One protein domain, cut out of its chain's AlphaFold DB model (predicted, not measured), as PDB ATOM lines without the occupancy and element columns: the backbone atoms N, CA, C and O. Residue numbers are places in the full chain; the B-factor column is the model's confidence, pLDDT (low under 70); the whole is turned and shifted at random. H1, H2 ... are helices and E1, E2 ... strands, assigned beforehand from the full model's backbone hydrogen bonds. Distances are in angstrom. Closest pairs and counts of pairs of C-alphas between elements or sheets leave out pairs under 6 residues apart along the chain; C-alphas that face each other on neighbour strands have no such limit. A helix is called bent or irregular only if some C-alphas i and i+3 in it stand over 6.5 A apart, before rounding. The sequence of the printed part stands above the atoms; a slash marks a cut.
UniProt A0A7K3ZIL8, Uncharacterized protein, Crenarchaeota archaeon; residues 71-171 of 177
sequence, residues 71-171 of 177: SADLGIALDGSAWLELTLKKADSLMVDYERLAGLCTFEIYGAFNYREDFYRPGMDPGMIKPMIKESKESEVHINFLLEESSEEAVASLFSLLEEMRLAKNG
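This is residues 71 to 171 of the 177 residues of an uncharacterized protein of Crenarchaeota archaeon (UniProt A0A7K3ZIL8). A twisted five-stranded sheet has helices over one face and no named helix over the other: H4 runs along E2 and E5 near the E1 side, H3 covers the E3 and E4 side, and H1 sits over the end of E5. H2 packs on H3, while H4 lies separate from the other helices, and only its residues 154 to 159 come within 10 A of the sheet. The 101 printed residues hold four named helices and five named strands in the order E1 E2 H1 H2 E3 E4 H3 E5 H4, and the class is mixed, helices and strands. The sheet's order is E1 - E2 - E5 - E3 - E4, all antiparallel. The whole is compact, with a radius of gyration of the C-alphas of 13.3 A, and spans 37 by 34 by 26 A.

Find C-alpha 71 at (-36.144, 49.394, 127.741); from there strand E1 runs to residue 76, 16.8 A long. E2 is residues 82 to 89, 23.2 A. H1, residues 90 to 93, and H2, residues 98 to 102, are short helices. E3 is residues 107 to 111, 13.9 A, and E4 residues 118 to 120. Look for C-alpha 126 at (-27.677, 57.191, 107.889), where H3 begins; it runs to residue 135, 15.4 A, and is irregular, only just: C-alphas 127 and 130 are 6.9 A apart. E5 is residues 140 to 147, 22.6 A. H4, residues 152 to 169, 25.8 A, ends with C-alpha 169 at (-41.756, 63.736, 117.496).

Start with the hairpin E1 and E2, where N 75 and O 83 are 2.8 A apart, within hydrogen-bond range. Between E2 and E5 look at N 86 and O 143, 2.8 A; between E5 and E3 at N 108 and O 144, 2.8 A; in the hairpin E3 and E4 at N 119 and O 109, 2.8 A. E2, H1 H2, E3 and E4, H3, E5 are split strand-helix-strand units, two strands running the same way with another between them in the sheet, each with a right-handed crossover. H3 and H4 on one face of the sheet make two layers. H3 lies over E3 at a height over the sheet of 8.3 A; its closest C-alphas to E4 are those of Ile 129 and Phe 119, 5.5 A. H2 touches H3, closest at the C-alphas of Glu 99 and Pro 126, 5.3 A. H4 lies over E2 and E5 at a height over the sheet of 11.3 A, along the strands, at 16 degrees to E2 on the local plane. H1 is on the same face as H4. In H2 and H4 every O i to N i+4 pair is within hydrogen-bond range, in H3 4 of 6; H1 is too short for such a pair.

The C-alphas farthest apart are those of Leu 78 and Gly 171, 39.6 A. The printed part has no cut and no long link. The mean pLDDT of the printed part is 91.8, and residues 167 to 171 are under 70.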
ATOM      1  N   SER A  71     -37.225  49.550 126.764       89.69
ATOM      2  CA  SER A  71     -36.144  49.394 127.741       89.69
ATOM      3  C   SER A  71     -35.002  50.352 127.409       89.69
ATOM      4  O   SER A  71     -34.863  50.773 126.252       89.69
ATOM      5  N   ALA A  72     -34.232  50.729 128.426       95.69
ATOM      6  CA  ALA A  72     -33.042  51.551 128.287       95.69
ATOM      7  C   ALA A  72     -32.012  51.142 129.341       95.69
ATOM      8  O   ALA A  72     -32.336  51.131 130.527       95.69
ATOM      9  N   ASP A  73     -30.782  50.875 128.919       96.69
ATOM     10  CA  ASP A  73     -29.719  50.367 129.782       96.69
ATOM     11  C   ASP A  73     -28.434  51.171 129.548       96.69
ATOM     12  O   ASP A  73     -27.910  51.230 128.435       96.69
ATOM     13  N   LEU A  74     -27.940  51.843 130.594       98.00
ATOM     14  CA  LEU A  74     -26.662  52.562 130.570       98.00
ATOM     15  C   LEU A  74     -25.578  51.697 131.212       98.00
ATOM     16  O   LEU A  74     -25.551  51.553 132.438       98.00
ATOM     17  N   GLY A  75     -24.653  51.183 130.415       97.38
ATOM     18  CA  GLY A  75     -23.491  50.460 130.910       97.38
ATOM     19  C   GLY A  75     -22.224  51.304 130.970       97.38
ATOM     20  O   GLY A  75     -22.080  52.313 130.279       97.38
ATOM     21  N   ILE A  76     -21.293  50.891 131.832       96.94
ATOM     22  CA  ILE A  76     -19.987  51.544 131.999       96.94
ATOM     23  C   ILE A  76     -18.894  50.509 131.754       96.94
ATOM     24  O   ILE A  76     -18.817  49.504 132.463       96.94
ATOM     25  N   ALA A  77     -18.036  50.773 130.775       94.31
ATOM     26  CA  ALA A  77     -16.956  49.880 130.384       94.31
ATOM     27  C   ALA A  77     -15.726  50.023 131.298       94.31
ATOM     28  O   ALA A  77     -15.559  51.005 132.028       94.31
ATOM     29  N   LEU A  78     -14.825  49.034 131.248       92.44
ATOM     30  CA  LEU A  78     -13.606  49.025 132.071       92.44
ATOM     31  C   LEU A  78     -12.615  50.144 131.724       92.44
ATOM     32  O   LEU A  78     -11.818  50.531 132.579       92.44
ATOM     33  N   ASP A  79     -12.643  50.650 130.493       91.12
ATOM     34  CA  ASP A  79     -11.784  51.747 130.037       91.12
ATOM     35  C   ASP A  79     -12.318  53.140 130.422       91.12
ATOM     36  O   ASP A  79     -11.645  54.144 130.198       91.12
ATOM     37  N   GLY A  80     -13.488  53.200 131.067       91.88
ATOM     38  CA  GLY A  80     -14.130  54.432 131.518       91.88
ATOM     39  C   GLY A  80     -15.132  55.027 130.529       91.88
ATOM     40  O   GLY A  80     -15.820  55.983 130.913       91.88
ATOM     41  N   SER A  81     -15.256  54.461 129.325       95.06
ATOM     42  CA  SER A  81     -16.334  54.771 128.382       95.06
ATOM     43  C   SER A  81     -17.689  54.257 128.889       95.06
ATOM     44  O   SER A  81     -17.779  53.548 129.901       95.06
ATOM     45  N   ALA A  82     -18.768  54.655 128.222       96.75
ATOM     46  CA  ALA A  82     -20.116  54.198 128.531       96.75
ATOM     47  C   ALA A  82     -20.928  53.967 127.259       96.75
ATOM     48  O   ALA A  82     -20.630  54.522 126.199       96.75
ATOM     49  N   TRP A  83     -21.985  53.176 127.389       96.56
ATOM     50  CA  TRP A  83     -22.960  52.976 126.327       96.56
ATOM     51  C   TRP A  83     -24.373  53.113 126.876       96.56
ATOM     52  O   TRP A  83     -24.640  52.666 127.988       96.56
ATOM     53  N   LEU A  84     -25.270  53.737 126.115       97.50
ATOM     54  CA  LEU A  84     -26.702  53.745 126.407       97.50
ATOM     55  C   LEU A  84     -27.416  52.973 125.303       97.50
ATOM     56  O   LEU A  84     -27.556  53.476 124.189       97.50
ATOM     57  N   GLU A  85     -27.893  51.779 125.626       96.38
ATOM     58  CA  GLU A  85     -28.706  50.980 124.721       96.38
ATOM     59  C   GLU A  85     -30.183  51.300 124.939       96.38
ATOM     60  O   GLU A  85     -30.682  51.261 126.060       96.38
ATOM     61  N   LEU A  86     -30.895  51.623 123.861       95.75
ATOM     62  CA  LEU A  86     -32.343  51.797 123.861       95.75
ATOM     63  C   LEU A  86     -32.993  50.717 123.007       95.75
ATOM     64  O   LEU A  86     -32.670  50.592 121.825       95.75
ATOM     65  N   THR A  87     -33.991  50.027 123.551       94.88
ATOM     66  CA  THR A  87     -34.856  49.138 122.767       94.88
ATOM     67  C   THR A  87     -36.069  49.905 122.262       94.88
ATOM     68  O   THR A  87     -36.846  50.470 123.042       94.88
ATOM     69  N   LEU A  88     -36.246  49.933 120.941       94.00
ATOM     70  CA  LEU A  88     -37.385  50.569 120.285       94.00
ATOM     71  C   LEU A  88     -38.160  49.560 119.447       94.00
ATOM     72  O   LEU A  88     -37.587  48.798 118.669       94.00
ATOM     73  N   LYS A  89     -39.491  49.667 119.481       94.31
ATOM     74  CA  LYS A  89     -40.353  49.031 118.480       94.31
ATOM     75  C   LYS A  89     -39.972  49.508 117.087       94.31
ATOM     76  O   LYS A  89     -39.742  50.698 116.866       94.31
ATOM     77  N   LYS A  90     -40.024  48.602 116.110       94.81
ATOM     78  CA  LYS A  90     -39.765  48.907 114.695       94.81
ATOM     79  C   LYS A  90     -40.580  50.097 114.175       94.81
ATOM     80  O   LYS A  90     -40.087  50.893 113.386       94.81
ATOM     81  N   ALA A  91     -41.828  50.247 114.615       93.44
ATOM     82  CA  ALA A  91     -42.649  51.392 114.222       93.44
ATOM     83  C   ALA A  91     -42.082  52.728 114.739       93.44
ATOM     84  O   ALA A  91     -42.089  53.718 114.010       93.44
ATOM     85  N   ASP A  92     -41.562  52.748 115.967       91.31
ATOM     86  CA  ASP A  92     -41.004  53.946 116.589       91.31
ATOM     87  C   ASP A  92     -39.624  54.301 116.049       91.31
ATOM     88  O   ASP A  92     -39.348  55.487 115.849       91.31
ATOM     89  N   SER A  93     -38.789  53.299 115.761       92.62
ATOM     90  CA  SER A  93     -37.463  53.499 115.174       92.62
ATOM     91  C   SER A  93     -37.556  54.149 113.787       92.62
ATOM     92  O   SER A  93     -36.849  55.108 113.485       92.62
ATOM     93  N   LEU A  94     -38.546  53.767 112.974       94.06
ATOM     94  CA  LEU A  94     -38.798  54.387 111.664       94.06
ATOM     95  C   LEU A  94     -39.192  55.880 111.736       94.06
ATOM     96  O   LEU A  94     -39.116  56.585 110.723       94.06
ATOM     97  N   MET A  95     -39.577  56.389 112.911       91.44
ATOM     98  CA  MET A  95     -39.903  57.806 113.120       91.44
ATOM     99  C   MET A  95     -38.688  58.668 113.497       91.44
ATOM    100  O   MET A  95     -38.794  59.890 113.443       91.44
ATOM    101  N   VAL A  96     -37.549  58.069 113.847       91.00
ATOM    102  CA  VAL A  96     -36.335  58.796 114.254       91.00
ATOM    103  C   VAL A  96     -35.710  59.521 113.058       91.00
ATOM    104  O   VAL A  96     -35.682  58.996 111.945       91.00
ATOM    105  N   ASP A  97     -35.215  60.740 113.261       91.94
ATOM    106  CA  ASP A  97     -34.409  61.457 112.268       91.94
ATOM    107  C   ASP A  97     -32.935  61.061 112.418       91.94
ATOM    108  O   ASP A  97     -32.179  61.668 113.180       91.94
ATOM    109  N   TYR A  98     -32.549  59.981 111.739       93.50
ATOM    110  CA  TYR A  98     -31.214  59.410 111.879       93.50
ATOM    111  C   TYR A  98     -30.105  60.241 111.234       93.50
ATOM    112  O   TYR A  98     -28.972  60.185 111.704       93.50
ATOM    113  N   GLU A  99     -30.408  61.018 110.192       92.38
ATOM    114  CA  GLU A  99     -29.427  61.926 109.589       92.38
ATOM    115  C   GLU A  99     -29.054  63.025 110.582       92.38
ATOM    116  O   GLU A  99     -27.871  63.274 110.822       92.38
ATOM    117  N   ARG A 100     -30.058  63.624 111.238       91.62
ATOM    118  CA  ARG A 100     -29.816  64.576 112.323       91.62
ATOM    119  C   ARG A 100     -29.083  63.921 113.491       91.62
ATOM    120  O   ARG A 100     -28.152  64.524 114.016       91.62
ATOM    121  N   LEU A 101     -29.485  62.714 113.894       92.44
ATOM    122  CA  LEU A 101     -28.861  62.005 115.014       92.44
ATOM    123  C   LEU A 101     -27.370  61.737 114.759       92.44
ATOM    124  O   LEU A 101     -26.545  62.001 115.630       92.44
ATOM    125  N   ALA A 102     -27.017  61.290 113.550       92.88
ATOM    126  CA  ALA A 102     -25.633  61.009 113.154       92.88
ATOM    127  C   ALA A 102     -24.754  62.267 113.111       92.88
ATOM    128  O   ALA A 102     -23.537  62.172 113.245       92.88
ATOM    129  N   GLY A 103     -25.360  63.448 112.959       92.50
ATOM    130  CA  GLY A 103     -24.666  64.729 113.076       92.50
ATOM    131  C   GLY A 103     -24.422  65.201 114.515       92.50
ATOM    132  O   GLY A 103     -23.683  66.164 114.700       92.50
ATOM    133  N   LEU A 104     -25.044  64.573 115.521       92.81
ATOM    134  CA  LEU A 104     -25.032  65.040 116.916       92.81
ATOM    135  C   LEU A 104     -24.337  64.082 117.885       92.81
ATOM    136  O   LEU A 104     -23.770  64.536 118.876       92.81
ATOM    137  N   CYS A 105     -24.376  62.776 117.627       93.75
ATOM    138  CA  CYS A 105     -23.788  61.771 118.508       93.75
ATOM    139  C   CYS A 105     -23.350  60.520 117.741       93.75
ATOM    140  O   CYS A 105     -23.845  60.231 116.650       93.75
ATOM    141  N   THR A 106     -22.456  59.744 118.350       95.56
ATOM    142  CA  THR A 106     -22.035  58.435 117.847       95.56
ATOM    143  C   THR A 106     -22.967  57.348 118.374       95.56
ATOM    144  O   THR A 106     -23.231  57.274 119.573       95.56
ATOM    145  N   PHE A 107     -23.467  56.498 117.480       96.12
ATOM    146  CA  PHE A 107     -24.326  55.375 117.841       96.12
ATOM    147  C   PHE A 107     -24.214  54.231 116.831       96.12
ATOM    148  O   PHE A 107     -23.715  54.400 115.717       96.12
ATOM    149  N   GLU A 108     -24.734  53.080 117.230       96.12
ATOM    150  CA  GLU A 108     -24.915  51.880 116.420       96.12
ATOM    151  C   GLU A 108     -26.387  51.460 116.457       96.12
ATOM    152  O   GLU A 108     -27.125  51.828 117.375       96.12
ATOM    153  N   ILE A 109     -26.836  50.715 115.446       96.50
ATOM    154  CA  ILE A 109     -28.184  50.138 115.429       96.50
ATOM    155  C   ILE A 109     -28.112  48.700 114.941       96.50
ATOM    156  O   ILE A 109     -27.572  48.447 113.864       96.50
ATOM    157  N   TYR A 110     -28.725  47.786 115.687       95.62
ATOM    158  CA  TYR A 110     -28.806  46.364 115.356       95.62
ATOM    159  C   TYR A 110     -30.152  45.750 115.766       95.62
ATOM    160  O   TYR A 110     -30.961  46.371 116.461       95.62
ATOM    161  N   GLY A 111     -30.431  44.544 115.270       95.25
ATOM    162  CA  GLY A 111     -31.645  43.795 115.598       95.25
ATOM    163  C   GLY A 111     -31.703  43.354 117.060       95.25
ATOM    164  O   GLY A 111     -30.685  42.970 117.631       95.25
ATOM    165  N   ALA A 112     -32.900  43.377 117.654       92.69
ATOM    166  CA  ALA A 112     -33.105  42.889 119.019       92.69
ATOM    167  C   ALA A 112     -33.162  41.359 119.098       92.69
ATOM    168  O   ALA A 112     -32.696  40.752 120.061       92.69
ATOM    169  N   PHE A 113     -33.701  40.708 118.067       91.44
ATOM    170  CA  PHE A 113     -33.693  39.254 117.963       91.44
ATOM    171  C   PHE A 113     -32.391  38.740 117.336       91.44
ATOM    172  O   PHE A 113     -31.790  37.785 117.834       91.44
ATOM    173  N   ASN A 114     -31.941  39.363 116.246       87.38
ATOM    174  CA  ASN A 114     -30.677  39.064 115.587       87.38
ATOM    175  C   ASN A 114     -29.653  40.179 115.841       87.38
ATOM    176  O   ASN A 114     -29.450  41.063 115.010       87.38
ATOM    177  N   TYR A 115     -28.935  40.072 116.957       82.00
ATOM    178  CA  TYR A 115     -27.890  41.015 117.384       82.00
ATOM    179  C   TYR A 115     -26.691  41.132 116.420       82.00
ATOM    180  O   TYR A 115     -25.816  41.970 116.610       82.00
ATOM    181  N   ARG A 116     -26.624  40.295 115.374       83.06
ATOM    182  CA  ARG A 116     -25.601  40.355 114.312       83.06
ATOM    183  C   ARG A 116     -26.064  41.096 113.061       83.06
ATOM    184  O   ARG A 116     -25.310  41.194 112.096       83.06
ATOM    185  N   GLU A 117     -27.317  41.532 113.027       87.75
ATOM    186  CA  GLU A 117     -27.872  42.305 111.924       87.75
ATOM    187  C   GLU A 117     -27.698  43.791 112.209       87.75
ATOM    188  O   GLU A 117     -28.553  44.422 112.825       87.75
ATOM    189  N   ASP A 118     -26.568  44.342 111.770       92.75
ATOM    190  CA  ASP A 118     -26.306  45.774 111.859       92.75
ATOM    191  C   ASP A 118     -27.125  46.549 110.820       92.75
ATOM    192  O   ASP A 118     -26.992  46.353 109.610       92.75
ATOM    193  N   PHE A 119     -27.925  47.495 111.296       96.31
ATOM    194  CA  PHE A 119     -28.592  48.502 110.475       96.31
ATOM    195  C   PHE A 119     -27.758  49.776 110.343       96.31
ATOM    196  O   PHE A 119     -27.906  50.511 109.367       96.31
ATOM    197  N   TYR A 120     -26.886  50.044 111.317       96.69
ATOM    198  CA  TYR A 120     -25.988  51.188 111.294       96.69
ATOM    199  C   TYR A 120     -24.746  50.971 112.146       96.69
ATOM    200  O   TYR A 120     -24.833  50.502 113.279       96.69
ATOM    201  N   ARG A 121     -23.614  51.445 111.628       93.50
ATOM    202  CA  ARG A 121     -22.382  51.705 112.369       93.50
ATOM    203  C   ARG A 121     -21.770  53.024 111.900       93.50
ATOM    204  O   ARG A 121     -22.007  53.415 110.749       93.50
ATOM    205  N   PRO A 122     -20.940  53.685 112.724       91.75
ATOM    206  CA  PRO A 122     -20.216  54.879 112.308       91.75
ATOM    207  C   PRO A 122     -19.484  54.671 110.974       91.75
ATOM    208  O   PRO A 122     -18.714  53.726 110.805       91.75
ATOM    209  N   GLY A 123     -19.752  55.555 110.011       91.31
ATOM    210  CA  GLY A 123     -19.220  55.477 108.645       91.31
ATOM    211  C   GLY A 123     -20.172  54.871 107.606       91.31
ATOM    212  O   GLY A 123     -19.911  55.009 106.412       91.31
ATOM    213  N   MET A 124     -21.283  54.255 108.019       95.06
ATOM    214  CA  MET A 124     -22.386  53.903 107.116       95.06
ATOM    215  C   MET A 124     -23.237  55.137 106.774       95.06
ATOM    216  O   MET A 124     -23.186  56.149 107.472       95.06
ATOM    217  N   ASP A 125     -24.033  55.044 105.707       95.88
ATOM    218  CA  ASP A 125     -24.987  56.087 105.313       95.88
ATOM    219  C   ASP A 125     -26.231  56.069 106.230       95.88
ATOM    220  O   ASP A 125     -26.993  55.093 106.189       95.88
ATOM    221  N   PRO A 126     -26.492  57.124 107.034       95.69
ATOM    222  CA  PRO A 126     -27.677  57.191 107.889       95.69
ATOM    223  C   PRO A 126     -29.006  57.130 107.115       95.69
ATOM    224  O   PRO A 126     -30.016  56.682 107.664       95.69
ATOM    225  N   GLY A 127     -29.018  57.517 105.833       95.62
ATOM    226  CA  GLY A 127     -30.195  57.425 104.966       95.62
ATOM    227  C   GLY A 127     -30.649  55.981 104.704       95.62
ATOM    228  O   GLY A 127     -31.830  55.737 104.440       95.62
ATOM    229  N   MET A 128     -29.745  55.005 104.852       96.81
ATOM    230  CA  MET A 128     -30.027  53.582 104.628       96.81
ATOM    231  C   MET A 128     -30.638  52.867 105.837       96.81
ATOM    232  O   MET A 128     -31.226  51.797 105.675       96.81
ATOM    233  N   ILE A 129     -30.601  53.479 107.021       97.06
ATOM    234  CA  ILE A 129     -31.073  52.865 108.270       97.06
ATOM    235  C   ILE A 129     -32.554  52.484 108.181       97.06
ATOM    236  O   ILE A 129     -32.927  51.338 108.431       97.06
ATOM    237  N   LYS A 130     -33.424  53.427 107.792       97.19
ATOM    238  CA  LYS A 130     -34.873  53.168 107.708       97.19
ATOM    239  C   LYS A 130     -35.224  52.108 106.659       97.19
ATOM    240  O   LYS A 130     -36.025  51.233 106.993       97.19
ATOM    241  N   PRO A 131     -34.681  52.148 105.423       97.56
ATOM    242  CA  PRO A 131     -34.834  51.054 104.467       97.56
ATOM    243  C   PRO A 131     -34.466  49.685 105.051       97.56
ATOM    244  O   PRO A 131     -35.293  48.776 105.007       97.56
ATOM    245  N   MET A 132     -33.291  49.560 105.678       97.62
ATOM    246  CA  MET A 132     -32.821  48.286 106.230       97.62
ATOM    247  C   MET A 132     -33.720  47.786 107.370       97.62
ATOM    248  O   MET A 132     -34.181  46.646 107.336       97.62
ATOM    249  N   ILE A 133     -34.073  48.658 108.323       97.00
ATOM    250  CA  ILE A 133     -35.018  48.320 109.400       97.00
ATOM    251  C   ILE A 133     -36.368  47.896 108.818       97.00
ATOM    252  O   ILE A 133     -36.991  46.965 109.320       97.00
ATOM    253  N   LYS A 134     -36.872  48.562 107.772       97.12
ATOM    254  CA  LYS A 134     -38.174  48.236 107.171       97.12
ATOM    255  C   LYS A 134     -38.180  46.837 106.554       97.12
ATOM    256  O   LYS A 134     -39.171  46.124 106.719       97.12
ATOM    257  N   GLU A 135     -37.095  46.454 105.894       96.81
ATOM    258  CA  GLU A 135     -36.936  45.158 105.222       96.81
ATOM    259  C   GLU A 135     -36.597  44.006 106.179       96.81
ATOM    260  O   GLU A 135     -36.878  42.849 105.857       96.81
ATOM    261  N   SER A 136     -36.069  44.305 107.369       96.75
ATOM    262  CA  SER A 136     -35.723  43.291 108.366       96.75
ATOM    263  C   SER A 136     -36.946  42.560 108.937       96.75
ATOM    264  O   SER A 136     -38.091  43.029 108.879       96.75
ATOM    265  N   LYS A 137     -36.701  41.394 109.542       95.94
ATOM    266  CA  LYS A 137     -37.726  40.619 110.268       95.94
ATOM    267  C   LYS A 137     -37.866  41.026 111.736       95.94
ATOM    268  O   LYS A 137     -38.683  40.442 112.442       95.94
ATOM    269  N   GLU A 138     -37.093  42.013 112.173       96.38
ATOM    270  CA  GLU A 138     -37.081  42.498 113.545       96.38
ATOM    271  C   GLU A 138     -38.411  43.163 113.919       96.38
ATOM    272  O   GLU A 138     -38.969  43.955 113.152       96.38
ATOM    273  N   SER A 139     -38.925  42.855 115.110       95.31
ATOM    274  CA  SER A 139     -40.028  43.604 115.727       95.31
ATOM    275  C   SER A 139     -39.526  44.811 116.517       95.31
ATOM    276  O   SER A 139     -40.256  45.795 116.668       95.31
ATOM    277  N   GLU A 140     -38.285  44.737 116.988       96.19
ATOM    278  CA  GLU A 140     -37.608  45.716 117.829       96.19
ATOM    279  C   GLU A 140     -36.155  45.848 117.378       96.19
ATOM    280  O   GLU A 140     -35.568  44.918 116.832       96.19
ATOM    281  N   VAL A 141     -35.585  47.025 117.579       96.12
ATOM    282  CA  VAL A 141     -34.181  47.305 117.279       96.12
ATOM    283  C   VAL A 141     -33.542  47.964 118.486       96.12
ATOM    284  O   VAL A 141     -34.209  48.715 119.205       96.12
ATOM    285  N   HIS A 142     -32.252  47.720 118.665       95.81
ATOM    286  CA  HIS A 142     -31.440  48.432 119.635       95.81
ATOM    287  C   HIS A 142     -30.787  49.633 118.967       95.81
ATOM    288  O   HIS A 142     -30.267  49.527 117.855       95.81
ATOM    289  N   ILE A 143     -30.826  50.780 119.638       96.19
ATOM    290  CA  ILE A 143     -29.992  51.938 119.324       96.19
ATOM    291  C   ILE A 143     -28.989  52.063 120.462       96.19
ATOM    292  O   ILE A 143     -29.385  52.353 121.587       96.19
ATOM    293  N   ASN A 144     -27.714  51.844 120.168       96.12
ATOM    294  CA  ASN A 144     -26.648  51.877 121.156       96.12
ATOM    295  C   ASN A 144     -25.821  53.155 121.001       96.12
ATOM    296  O   ASN A 144     -25.061  53.294 120.044       96.12
ATOM    297  N   PHE A 145     -25.988  54.111 121.911       97.06
ATOM    298  CA  PHE A 145     -25.215  55.351 121.933       97.06
ATOM    299  C   PHE A 145     -23.869  55.125 122.602       97.06
ATOM    300  O   PHE A 145     -23.816  54.589 123.705       97.06
ATOM    301  N   LEU A 146     -22.797  55.594 121.967       95.62
ATOM    302  CA  LEU A 146     -21.433  55.426 122.453       95.62
ATOM    303  C   LEU A 146     -20.935  56.739 123.060       95.62
ATOM    304  O   LEU A 146     -20.932  57.778 122.396       95.62
ATOM    305  N   LEU A 147     -20.507  56.690 124.320       96.38
ATOM    306  CA  LEU A 147     -19.931  57.817 125.047       96.38
ATOM    307  C   LEU A 147     -18.453  57.539 125.319       96.38
ATOM    308  O   LEU A 147     -18.114  56.545 125.958       96.38
ATOM    309  N   GLU A 148     -17.574  58.449 124.891       94.31
ATOM    310  CA  GLU A 148     -16.128  58.342 125.147       94.31
ATOM    311  C   GLU A 148     -15.797  58.340 126.647       94.31
ATOM    312  O   GLU A 148     -14.790  57.774 127.067       94.31
ATOM    313  N   GLU A 149     -16.664  58.938 127.468       94.12
ATOM    314  CA  GLU A 149     -16.538  58.948 128.918       94.12
ATOM    315  C   GLU A 149     -17.884  58.791 129.635       94.12
ATOM    316  O   GLU A 149     -18.932  59.267 129.204       94.12
ATOM    317  N   SER A 150     -17.822  58.166 130.805       93.69
ATOM    318  CA  SER A 150     -18.939  57.967 131.732       93.69
ATOM    319  C   SER A 150     -19.147  59.151 132.697       93.69
ATOM    320  O   SER A 150     -19.335  58.951 133.900       93.69
ATOM    321  N   SER A 151     -19.042  60.397 132.222       95.44
ATOM    322  CA  SER A 151     -19.252  61.601 133.049       95.44
ATOM    323  C   SER A 151     -20.739  61.935 133.228       95.44
ATOM    324  O   SER A 151     -21.581  61.570 132.403       95.44
ATOM    325  N   GLU A 152     -21.087  62.620 134.326       96.56
ATOM    326  CA  GLU A 152     -22.469  63.073 134.563       96.56
ATOM    327  C   GLU A 152     -22.914  64.037 133.456       96.56
ATOM    328  O   GLU A 152     -24.053  63.977 132.997       96.56
ATOM    329  N   GLU A 153     -22.000  64.885 132.991       96.38
ATOM    330  CA  GLU A 153     -22.216  65.871 131.940       96.38
ATOM    331  C   GLU A 153     -22.485  65.215 130.583       96.38
ATOM    332  O   GLU A 153     -23.426  65.619 129.891       96.38
ATOM    333  N   ALA A 154     -21.707  64.192 130.207       95.69
ATOM    334  CA  ALA A 154     -21.908  63.459 128.958       95.69
ATOM    335  C   ALA A 154     -23.268  62.747 128.948       95.69
ATOM    336  O   ALA A 154     -24.044  62.891 127.999       95.69
ATOM    337  N   VAL A 155     -23.601  62.053 130.042       95.88
ATOM    338  CA  VAL A 155     -24.893  61.369 130.192       95.88
ATOM    339  C   VAL A 155     -26.048  62.373 130.184       95.88
ATOM    340  O   VAL A 155     -27.007  62.192 129.439       95.88
ATOM    341  N   ALA A 156     -25.965  63.467 130.944       95.06
ATOM    342  CA  ALA A 156     -27.020  64.482 130.977       95.06
ATOM    343  C   ALA A 156     -27.238  65.147 129.606       95.06
ATOM    344  O   ALA A 156     -28.379  65.417 129.220       95.06
ATOM    345  N   SER A 157     -26.161  65.377 128.852       94.88
ATOM    346  CA  SER A 157     -26.230  65.934 127.496       94.88
ATOM    347  C   SER A 157     -26.942  64.984 126.535       94.88
ATOM    348  O   SER A 157     -27.834  65.414 125.803       94.88
ATOM    349  N   LEU A 158     -26.622  63.685 126.584       95.00
ATOM    350  CA  LEU A 158     -27.307  62.671 125.782       95.00
ATOM    351  C   LEU A 158     -28.799  62.587 126.136       95.00
ATOM    352  O   LEU A 158     -29.646  62.603 125.248       95.00
ATOM    353  N   PHE A 159     -29.145  62.565 127.423       93.62
ATOM    354  CA  PHE A 159     -30.545  62.524 127.861       93.62
ATOM    355  C   PHE A 159     -31.335  63.764 127.428       93.62
ATOM    356  O   PHE A 159     -32.489  63.647 127.015       93.62
ATOM    357  N   SER A 160     -30.706  64.939 127.471       92.12
ATOM    358  CA  SER A 160     -31.316  66.182 126.987       92.12
ATOM    359  C   SER A 160     -31.600  66.110 125.484       92.12
ATOM    360  O   SER A 160     -32.707  66.434 125.056       92.12
ATOM    361  N   LEU A 161     -30.648  65.602 124.693       91.56
ATOM    362  CA  LEU A 161     -30.832  65.368 123.259       91.56
ATOM    363  C   LEU A 161     -31.997  64.404 122.977       91.56
ATOM    364  O   LEU A 161     -32.833  64.676 122.114       91.56
ATOM    365  N   LEU A 162     -32.077  63.290 123.709       89.94
ATOM    366  CA  LEU A 162     -33.141  62.298 123.533       89.94
ATOM    367  C   LEU A 162     -34.526  62.877 123.848       89.94
ATOM    368  O   LEU A 162     -35.476  62.649 123.095       89.94
ATOM    369  N   GLU A 163     -34.643  63.675 124.910       87.25
ATOM    370  CA  GLU A 163     -35.891  64.359 125.249       87.25
ATOM    371  C   GLU A 163     -36.264  65.429 124.213       87.25
ATOM    372  O   GLU A 163     -37.417  65.489 123.785       87.25
ATOM    373  N   GLU A 164     -35.308  66.209 123.700       84.50
ATOM    374  CA  GLU A 164     -35.566  67.141 122.594       84.50
ATOM    375  C   GLU A 164     -36.118  66.426 121.354       84.50
ATOM    376  O   GLU A 164     -37.085  66.881 120.733       84.50
ATOM    377  N   MET A 165     -35.543  65.276 121.001       78.06
ATOM    378  CA  MET A 165     -35.999  64.478 119.862       78.06
ATOM    379  C   MET A 165     -37.381  63.864 120.099       78.06
ATOM    380  O   MET A 165     -38.216  63.835 119.187       78.06
ATOM    381  N   ARG A 166     -37.671  63.433 121.329       76.50
ATOM    382  CA  ARG A 166     -38.997  62.955 121.737       76.50
ATOM    383  C   ARG A 166     -40.050  64.064 121.655       76.50
ATOM    384  O   ARG A 166     -41.148  63.833 121.145       76.50
ATOM    385  N   LEU A 167     -39.730  65.274 122.115       57.59
ATOM    386  CA  LEU A 167     -40.619  66.440 122.050       57.59
ATOM    387  C   LEU A 167     -40.873  66.879 120.601       57.59
ATOM    388  O   LEU A 167     -42.012  67.201 120.251       57.59
ATOM    389  N   ALA A 168     -39.848  66.822 119.744       56.16
ATOM    390  CA  ALA A 168     -39.981  67.089 118.314       56.16
ATOM    391  C   ALA A 168     -40.922  66.084 117.624       56.16
ATOM    392  O   ALA A 168     -41.765  66.486 116.821       56.16
ATOM    393  N   LYS A 169     -40.852  64.794 117.990       58.12
ATOM    394  CA  LYS A 169     -41.756  63.736 117.496       58.12
ATOM    395  C   LYS A 169     -43.215  63.961 117.917       58.12
ATOM    396  O   LYS A 169     -44.125  63.695 117.137       58.12
ATOM    397  N   ASN A 170     -43.440  64.476 119.126       56.16
ATOM    398  CA  ASN A 170     -44.778  64.700 119.687       56.16
ATOM    399  C   ASN A 170     -45.413  66.050 119.300       56.16
ATOM    400  O   ASN A 170     -46.514  66.359 119.757       56.16
ATOM    401  N   GLY A 171     -44.762  66.854 118.451       38.28
ATOM    402  CA  GLY A 171     -45.357  68.066 117.888       38.28
ATOM    403  C   GLY A 171     -45.662  69.156 118.919       38.28
ATOM    404  O   GLY A 171     -46.692  69.829 118.807       38.28
TER     405      GLY A 171